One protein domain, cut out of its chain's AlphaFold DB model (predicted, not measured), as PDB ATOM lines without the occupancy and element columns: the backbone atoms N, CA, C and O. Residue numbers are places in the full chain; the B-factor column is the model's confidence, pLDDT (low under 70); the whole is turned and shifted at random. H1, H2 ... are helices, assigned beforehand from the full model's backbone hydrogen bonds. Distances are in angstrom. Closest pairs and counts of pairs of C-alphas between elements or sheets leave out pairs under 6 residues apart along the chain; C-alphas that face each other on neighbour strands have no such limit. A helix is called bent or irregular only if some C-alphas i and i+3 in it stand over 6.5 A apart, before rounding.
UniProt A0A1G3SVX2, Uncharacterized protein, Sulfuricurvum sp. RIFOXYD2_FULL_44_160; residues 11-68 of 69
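What this domain is: This is residues 11 to 68 of the 69 residues of an uncharacterized protein of Sulfuricurvum sp. RIFOXYD2_FULL_44_160 (UniProt A0A1G3SVX2). The model is a wide, open U of three separate helices: H2 and the long link before it make the base, while H3 and H1 are the two arms, and the space between the arms is empty. The U lies nearly in one plane, with no packed core, and the chain between the helices is drawn out. The printed part has 58 residues with three named helices, in the order H1, H2, H3 along the chain, and no named strand; the class is all helix. It is extended, with a radius of gyration of the C-alphas of 19.1 A, and flat, with spans of 48 by 36 by 9 A.

How they stand to each other: The longest helix by residues is H3, residues 54 to 66, and it touches no helix. Before it in the chain comes H2, residues 34 to 45, and the two are apart, with no C-alpha of the one within 8 A of the other. The link between H2 and H3, residues 46 to 53, is short but not tight. Farther back is H1, residues 11 to 22, which is apart from H2, again with no C-alpha of the one within 8 A of the other. H1 and H2 are joined by a long link of 11 residues, residues 23 to 33. H1 and H3 are apart as well. Residues 50 to 68, of which 54 to 66 belong to H3, stand free, with no C-alpha 8 or more residues away along the chain within 10 A. Residues 11 to 19, which belong to H1, stand free too, and so do residues 31 to 39, of which 34 to 39 belong to H2. In H2 and H3 every pair of O of residue i and N of residue i+4 is within hydrogen-bond range; in H1 this holds for 7 of 8 pairs.

Where its parts are: H3 has 13 residues and measures 18.4 A from its first to its last C-alpha. It begins at Leu 54, whose C-alpha is at (-50.129, -0.684, 39.351), and ends at Glu 66, at (-51.767, -15.856, 49.680): x differs little between these two ends, while y falls and z rises. H2 has 12 residues and measures 16.4 A, from C-alpha 34 at (-29.426, 11.855, 46.753) to C-alpha 45 at (-39.853, 10.396, 34.193), with x and z both falling. H1 has 12 residues and measures 18.9 A, from Ser 11, with its C-alpha at (-28.639, -7.340, 64.537), to Ser 22. H1 is irregular: C-alphas 11 and 14 are 7.2 A apart, against about 5 A in a regular helix.

The domain as a whole: The two C-alphas farthest apart are those of Glu 26, in the long link between H1 and H2, and Glu 66, the last residue of H3, at 48.9 A. The C-alphas of Ser 11 and Lys 68, the first and last printed residues, are 24.9 A apart. The radius of gyration of the C-alphas is 1.86 times the 10.3 A of a compact globule of 58 residues. The printed part has no cut and runs from residue 11 to residue 68, in a full chain of 69 residues. The mean pLDDT of the printed part is 85.5, and the means of H1, H2 and H3 are 88, 89 and 90. Residues 28 to 32, in the long link between H1 and H2, are the 5 printed residues under 70, where the model's confidence is low.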
ATOM      1  N   SER A  11     -28.998  -7.468  63.118       92.12
ATOM      2  CA  SER A  11     -28.639  -7.340  64.537       92.12
ATOM      3  C   SER A  11     -27.281  -6.668  64.792       92.12
ATOM      4  O   SER A  11     -27.060  -6.114  65.870       92.12
ATOM      5  N   TYR A  12     -26.372  -6.676  63.814       91.06
ATOM      6  CA  TYR A  12     -25.041  -6.073  63.913       91.06
ATOM      7  C   TYR A  12     -24.961  -4.656  63.329       91.06
ATOM      8  O   TYR A  12     -23.952  -3.979  63.551       91.06
ATOM      9  N   ILE A  13     -26.009  -4.160  62.658       88.06
ATOM     10  CA  ILE A  13     -26.052  -2.796  62.095       88.06
ATOM     11  C   ILE A  13     -25.723  -1.716  63.142       88.06
ATOM     12  O   ILE A  13     -24.918  -0.830  62.838       88.06
ATOM     13  N   PRO A  14     -26.244  -1.764  64.386       89.38
ATOM     14  CA  PRO A  14     -25.917  -0.748  65.387       89.38
ATOM     15  C   PRO A  14     -24.423  -0.701  65.732       89.38
ATOM     16  O   PRO A  14     -23.851   0.381  65.871       89.38
ATOM     17  N   ARG A  15     -23.771  -1.870  65.818       89.94
ATOM     18  CA  ARG A  15     -22.333  -1.977  66.118       89.94
ATOM     19  C   ARG A  15     -21.484  -1.473  64.958       89.94
ATOM     20  O   ARG A  15     -20.518  -0.751  65.187       89.94
ATOM     21  N   LEU A  16     -21.875  -1.796  63.725       86.94
ATOM     22  CA  LEU A  16     -21.224  -1.274  62.525       86.94
ATOM     23  C   LEU A  16     -21.311   0.255  62.470       86.94
ATOM     24  O   LEU A  16     -20.303   0.917  62.253       86.94
ATOM     25  N   ASN A  17     -22.491   0.823  62.726       84.50
ATOM     26  CA  ASN A  17     -22.675   2.272  62.751       84.50
ATOM     27  C   ASN A  17     -21.822   2.951  63.829       84.50
ATOM     28  O   ASN A  17     -21.277   4.025  63.583       84.50
ATOM     29  N   ALA A  18     -21.685   2.341  65.009       89.31
ATOM     30  CA  ALA A  18     -20.804   2.851  66.059       89.31
ATOM     31  C   ALA A  18     -19.329   2.830  65.624       89.31
ATOM     32  O   ALA A  18     -18.624   3.821  65.804       89.31
ATOM     33  N   PHE A  19     -18.886   1.739  64.990       87.31
ATOM     34  CA  PHE A  19     -17.536   1.630  64.440       87.31
ATOM     35  C   PHE A  19     -17.275   2.682  63.355       87.31
ATOM     36  O   PHE A  19     -16.307   3.431  63.457       87.31
ATOM     37  N   LEU A  20     -18.163   2.816  62.368       84.75
ATOM     38  CA  LEU A  20     -18.032   3.821  61.307       84.75
ATOM     39  C   LEU A  20     -17.957   5.247  61.872       84.75
ATOM     40  O   LEU A  20     -17.145   6.041  61.416       84.75
ATOM     41  N   LYS A  21     -18.738   5.563  62.913       84.69
ATOM     42  CA  LYS A  21     -18.686   6.871  63.591       84.69
ATOM     43  C   LYS A  21     -17.396   7.113  64.380       84.69
ATOM     44  O   LYS A  21     -17.078   8.267  64.646       84.69
ATOM     45  N   SER A  22     -16.684   6.056  64.776       88.06
ATOM     46  CA  SER A  22     -15.398   6.161  65.482       88.06
ATOM     47  C   SER A  22     -14.215   6.445  64.553       88.06
ATOM     48  O   SER A  22     -13.156   6.863  65.019       88.06
ATOM     49  N   LEU A  23     -14.385   6.234  63.246       85.12
ATOM     50  CA  LEU A  23     -13.341   6.494  62.266       85.12
ATOM     51  C   LEU A  23     -13.185   8.005  62.013       85.12
ATOM     52  O   LEU A  23     -14.164   8.753  62.086       85.12
ATOM     53  N   PRO A  24     -11.971   8.474  61.665       84.31
ATOM     54  CA  PRO A  24     -11.763   9.847  61.215       84.31
ATOM     55  C   PRO A  24     -12.709  10.196  60.057       84.31
ATOM     56  O   PRO A  24     -12.979   9.351  59.201       84.31
ATOM     57  N   LYS A  25     -13.185  11.446  59.985       70.19
ATOM     58  CA  LYS A  25     -14.131  11.895  58.937       70.19
ATOM     59  C   LYS A  25     -13.615  11.653  57.514       70.19
ATOM     60  O   LYS A  25     -14.398  11.447  56.599       70.19
ATOM     61  N   GLU A  26     -12.300  11.646  57.342       73.06
ATOM     62  CA  GLU A  26     -11.628  11.397  56.064       73.06
ATOM     63  C   GLU A  26     -11.610   9.905  55.683       73.06
ATOM     64  O   GLU A  26     -11.516   9.564  54.508       73.06
ATOM     65  N   ALA A  27     -11.748   9.010  56.667       70.31
ATOM     66  CA  ALA A  27     -11.786   7.561  56.479       70.31
ATOM     67  C   ALA A  27     -13.199   7.029  56.181       70.31
ATOM     68  O   ALA A  27     -13.353   5.869  55.800       70.31
ATOM     69  N   THR A  28     -14.238   7.858  56.347       64.56
ATOM     70  CA  THR A  28     -15.632   7.481  56.085       64.56
ATOM     71  C   THR A  28     -16.299   8.455  55.126       64.56
ATOM     72  O   THR A  28     -16.774   9.524  55.494       64.56
ATOM     73  N   MET A  29     -16.397   8.052  53.860       65.31
ATOM     74  CA  MET A  29     -17.249   8.738  52.894       65.31
ATOM     75  C   MET A  29     -18.622   8.069  52.889       65.31
ATOM     76  O   MET A  29     -18.834   7.070  52.201       65.31
ATOM     77  N   ILE A  30     -19.570   8.619  53.649       64.81
ATOM     78  CA  ILE A  30     -20.983   8.283  53.455       64.81
ATOM     79  C   ILE A  30     -21.393   8.939  52.140       64.81
ATOM     80  O   ILE A  30     -21.592  10.151  52.069       64.81
ATOM     81  N   ARG A  31     -21.462   8.149  51.068       65.44
ATOM     82  CA  ARG A  31     -22.034   8.626  49.812       65.44
ATOM     83  C   ARG A  31     -23.514   8.876  50.047       65.44
ATOM     84  O   ARG A  31     -24.237   7.952  50.412       65.44
ATOM     85  N   SER A  32     -23.944  10.119  49.856       67.19
ATOM     86  CA  SER A  32     -25.368  10.415  49.850       67.19
ATOM     87  C   SER A  32     -26.033   9.662  48.701       67.19
ATOM     88  O   SER A  32     -25.508   9.627  47.584       67.19
ATOM     89  N   LEU A  33     -27.193   9.077  48.982       81.31
ATOM     90  CA  LEU A  33     -28.032   8.452  47.966       81.31
ATOM     91  C   LEU A  33     -28.795   9.492  47.138       81.31
ATOM     92  O   LEU A  33     -29.440   9.109  46.172       81.31
ATOM     93  N   ASP A  34     -28.700  10.788  47.458       81.19
ATOM     94  CA  ASP A  34     -29.426  11.855  46.753       81.19
ATOM     95  C   ASP A  34     -29.188  11.813  45.241       81.19
ATOM     96  O   ASP A  34     -30.132  11.886  44.459       81.19
ATOM     97  N   ALA A  35     -27.937  11.615  44.816       80.88
ATOM     98  CA  ALA A  35     -27.594  11.512  43.399       80.88
ATOM     99  C   ALA A  35     -28.205  10.262  42.739       80.88
ATOM    100  O   ALA A  35     -28.659  10.323  41.597       80.88
ATOM    101  N   GLU A  36     -28.254   9.137  43.457       84.12
ATOM    102  CA  GLU A  36     -28.877   7.907  42.959       84.12
ATOM    103  C   GLU A  36     -30.404   8.050  42.886       84.12
ATOM    104  O   GLU A  36     -31.013   7.659  41.891       84.12
ATOM    105  N   ILE A  37     -31.024   8.654  43.901       87.50
ATOM    106  CA  ILE A  37     -32.462   8.932  43.938       87.50
ATOM    107  C   ILE A  37     -32.844   9.834  42.765       87.50
ATOM    108  O   ILE A  37     -33.774   9.505  42.031       87.50
ATOM    109  N   LEU A  38     -32.107  10.927  42.549       90.69
ATOM    110  CA  LEU A  38     -32.333  11.837  41.424       90.69
ATOM    111  C   LEU A  38     -32.205  11.110  40.079       90.69
ATOM    112  O   LEU A  38     -33.114  11.206  39.258       90.69
ATOM    113  N   SER A  39     -31.155  10.300  39.897       89.19
ATOM    114  CA  SER A  39     -30.976   9.488  38.684       89.19
ATOM    115  C   SER A  39     -32.168   8.562  38.433       89.19
ATOM    116  O   SER A  39     -32.691   8.500  37.322       89.19
ATOM    117  N   ARG A  40     -32.651   7.865  39.469       89.19
ATOM    118  CA  ARG A  40     -33.799   6.955  39.338       89.19
ATOM    119  C   ARG A  40     -35.107   7.689  39.055       89.19
ATOM    120  O   ARG A  40     -35.938   7.180  38.304       89.19
ATOM    121  N   VAL A  41     -35.303   8.873  39.635       91.69
ATOM    122  CA  VAL A  41     -36.468   9.723  39.345       91.69
ATOM    123  C   VAL A  41     -36.455  10.171  37.886       91.69
ATOM    124  O   VAL A  41     -37.495  10.121  37.228       91.69
ATOM    125  N   ASP A  42     -35.296  10.567  37.366       94.44
ATOM    126  CA  ASP A  42     -35.163  10.986  35.973       94.44
ATOM    127  C   ASP A  42     -35.389   9.821  35.004       94.44
ATOM    128  O   ASP A  42     -36.129   9.974  34.034       94.44
ATOM    129  N   GLU A  43     -34.855   8.633  35.297       92.88
ATOM    130  CA  GLU A  43     -35.115   7.417  34.512       92.88
ATOM    131  C   GLU A  43     -36.602   7.038  34.473       92.88
ATOM    132  O   GLU A  43     -37.104   6.591  33.433       92.88
ATOM    133  N   TYR A  44     -37.311   7.218  35.593       90.50
ATOM    134  CA  TYR A  44     -38.754   7.007  35.672       90.50
ATOM    135  C   TYR A  44     -39.510   8.022  34.810       90.50
ATOM    136  O   TYR A  44     -40.310   7.634  33.959       90.50
ATOM    137  N   LYS A  45     -39.214   9.319  34.968       91.62
ATOM    138  CA  LYS A  45     -39.853  10.396  34.193       91.62
ATOM    139  C   LYS A  45     -39.569  10.293  32.697       91.62
ATOM    140  O   LYS A  45     -40.436  10.615  31.892       91.62
ATOM    141  N   SER A  46     -38.377   9.837  32.316       94.56
ATOM    142  CA  SER A  46     -37.987   9.681  30.915       94.56
ATOM    143  C   SER A  46     -38.509   8.390  30.275       94.56
ATOM    144  O   SER A  46     -38.166   8.115  29.128       94.56
ATOM    145  N   GLY A  47     -39.242   7.546  31.014       90.31
ATOM    146  CA  GLY A  47     -39.746   6.258  30.524       90.31
ATOM    147  C   GLY A  47     -38.662   5.215  30.230       90.31
ATOM    148  O   GLY A  47     -38.943   4.206  29.589       90.31
ATOM    149  N   LYS A  48     -37.419   5.439  30.682       92.25
ATOM    150  CA  LYS A  48     -36.312   4.478  30.525       92.25
ATOM    151  C   LYS A  48     -36.398   3.359  31.559       92.25
ATOM    152  O   LYS A  48     -35.930   2.250  31.314       92.25
ATOM    153  N   MET A  49     -37.003   3.647  32.709       92.69
ATOM    154  CA  MET A  49     -37.236   2.660  33.750       92.69
ATOM    155  C   MET A  49     -38.356   1.700  33.339       92.69
ATOM    156  O   MET A  49     -39.467   2.116  33.013       92.69
ATOM    157  N   LYS A  50     -38.092   0.392  33.410       90.50
ATOM    158  CA  LYS A  50     -39.125  -0.629  33.216       90.50
ATOM    159  C   LYS A  50     -40.105  -0.593  34.388       90.50
ATOM    160  O   LYS A  50     -39.755  -0.975  35.503       90.50
ATOM    161  N   THR A  51     -41.340  -0.189  34.125       88.56
ATOM    162  CA  THR A  51     -42.414  -0.145  35.125       88.56
ATOM    163  C   THR A  51     -43.426  -1.261  34.895       88.56
ATOM    164  O   THR A  51     -43.664  -1.677  33.763       88.56
ATOM    165  N   THR A  52     -44.065  -1.731  35.964       89.50
ATOM    166  CA  THR A  52     -45.235  -2.614  35.879       89.50
ATOM    167  C   THR A  52     -46.488  -1.798  36.198       89.50
ATOM    168  O   THR A  52     -46.444  -1.005  37.143       89.50
ATOM    169  N   PRO A  53     -47.597  -1.961  35.452       91.69
ATOM    170  CA  PRO A  53     -48.864  -1.324  35.789       91.69
ATOM    171  C   PRO A  53     -49.268  -1.614  37.235       91.69
ATOM    172  O   PRO A  53     -49.130  -2.742  37.710       91.69
ATOM    173  N   LEU A  54     -49.809  -0.604  37.922       87.00
ATOM    174  CA  LEU A  54     -50.129  -0.684  39.351       87.00
ATOM    175  C   LEU A  54     -50.974  -1.920  39.694       87.00
ATOM    176  O   LEU A  54     -50.644  -2.655  40.619       87.00
ATOM    177  N   ARG A  55     -52.028  -2.179  38.913       91.62
ATOM    178  CA  ARG A  55     -52.934  -3.318  39.116       91.62
ATOM    179  C   ARG A  55     -52.213  -4.664  39.021       91.62
ATOM    180  O   ARG A  55     -52.354  -5.489  39.911       91.62
ATOM    181  N   GLU A  56     -51.393  -4.852  37.990       92.38
ATOM    182  CA  GLU A  56     -50.619  -6.085  37.802       92.38
ATOM    183  C   GLU A  56     -49.587  -6.277  38.927       92.38
ATOM    184  O   GLU A  56     -49.389  -7.388  39.421       92.38
ATOM    185  N   GLY A  57     -48.953  -5.188  39.373       89.69
ATOM    186  CA  GLY A  57     -48.060  -5.204  40.530       89.69
ATOM    187  C   GLY A  57     -48.775  -5.632  41.814       89.69
ATOM    188  O   GLY A  57     -48.276  -6.497  42.534       89.69
ATOM    189  N   MET A  58     -49.963  -5.080  42.069       92.81
ATOM    190  CA  MET A  58     -50.793  -5.415  43.231       92.81
ATOM    191  C   MET A  58     -51.271  -6.867  43.206       92.81
ATOM    192  O   MET A  58     -51.173  -7.550  44.224       92.81
ATOM    193  N   ASP A  59     -51.715  -7.364  42.049       90.81
ATOM    194  CA  ASP A  59     -52.137  -8.758  41.889       90.81
ATOM    195  C   ASP A  59     -50.977  -9.724  42.190       90.81
ATOM    196  O   ASP A  59     -51.142 -10.685  42.941       90.81
ATOM    197  N   ARG A  60     -49.762  -9.424  41.703       89.44
ATOM    198  CA  ARG A  60     -48.555 -10.213  42.017       89.44
ATOM    199  C   ARG A  60     -48.216 -10.218  43.505       89.44
ATOM    200  O   ARG A  60     -47.776 -11.244  44.022       89.44
ATOM    201  N   ILE A  61     -48.359  -9.077  44.181       90.50
ATOM    202  CA  ILE A  61     -48.120  -8.980  45.626       90.50
ATOM    203  C   ILE A  61     -49.156  -9.818  46.374       90.50
ATOM    204  O   ILE A  61     -48.769 -10.620  47.222       90.50
ATOM    205  N   ARG A  62     -50.443  -9.698  46.017       88.19
ATOM    206  CA  ARG A  62     -51.534 -10.473  46.619       88.19
ATOM    207  C   ARG A  62     -51.273 -11.976  46.519       88.19
ATOM    208  O   ARG A  62     -51.229 -12.640  47.547       88.19
ATOM    209  N   THR A  63     -50.989 -12.487  45.321       90.12
ATOM    210  CA  THR A  63     -50.711 -13.919  45.118       90.12
ATOM    211  C   THR A  63     -49.515 -14.404  45.939       90.12
ATOM    212  O   THR A  63     -49.535 -15.510  46.468       90.12
ATOM    213  N   LYS A  64     -48.464 -13.587  46.090       90.75
ATOM    214  CA  LYS A  64     -47.306 -13.944  46.929       90.75
ATOM    215  C   LYS A  64     -47.627 -14.000  48.421       90.75
ATOM    216  O   LYS A  64     -46.945 -14.725  49.139       90.75
ATOM    217  N   ILE A  65     -48.580 -13.196  48.885       88.62
ATOM    218  CA  ILE A  65     -49.037 -13.210  50.278       88.62
ATOM    219  C   ILE A  65     -49.915 -14.439  50.508       88.62
ATOM    220  O   ILE A  65     -49.658 -15.186  51.442       88.62
ATOM    221  N   GLU A  66     -50.877 -14.689  49.619       86.44
ATOM    222  CA  GLU A  66     -51.767 -15.856  49.680       86.44
ATOM    223  C   GLU A  66     -50.991 -17.178  49.623       86.44
ATOM    224  O   GLU A  66     -51.293 -18.086  50.379       86.44
ATOM    225  N   ALA A  67     -49.941 -17.279  48.799       78.31
ATOM    226  CA  ALA A  67     -49.115 -18.487  48.696       78.31
ATOM    227  C   ALA A  67     -48.228 -18.773  49.928       78.31
ATOM    228  O   ALA A  67     -47.542 -19.794  49.963       78.31
ATOM    229  N   LYS A  68     -48.164 -17.850  50.894       72.31
ATOM    230  CA  LYS A  68     -47.410 -18.003  52.150       72.31
ATOM    231  C   LYS A  68     -48.305 -18.318  53.353       72.31
ATOM    232  O   LYS A  68     -47.772 -18.450  54.455       72.31
TER     233      LYS A  68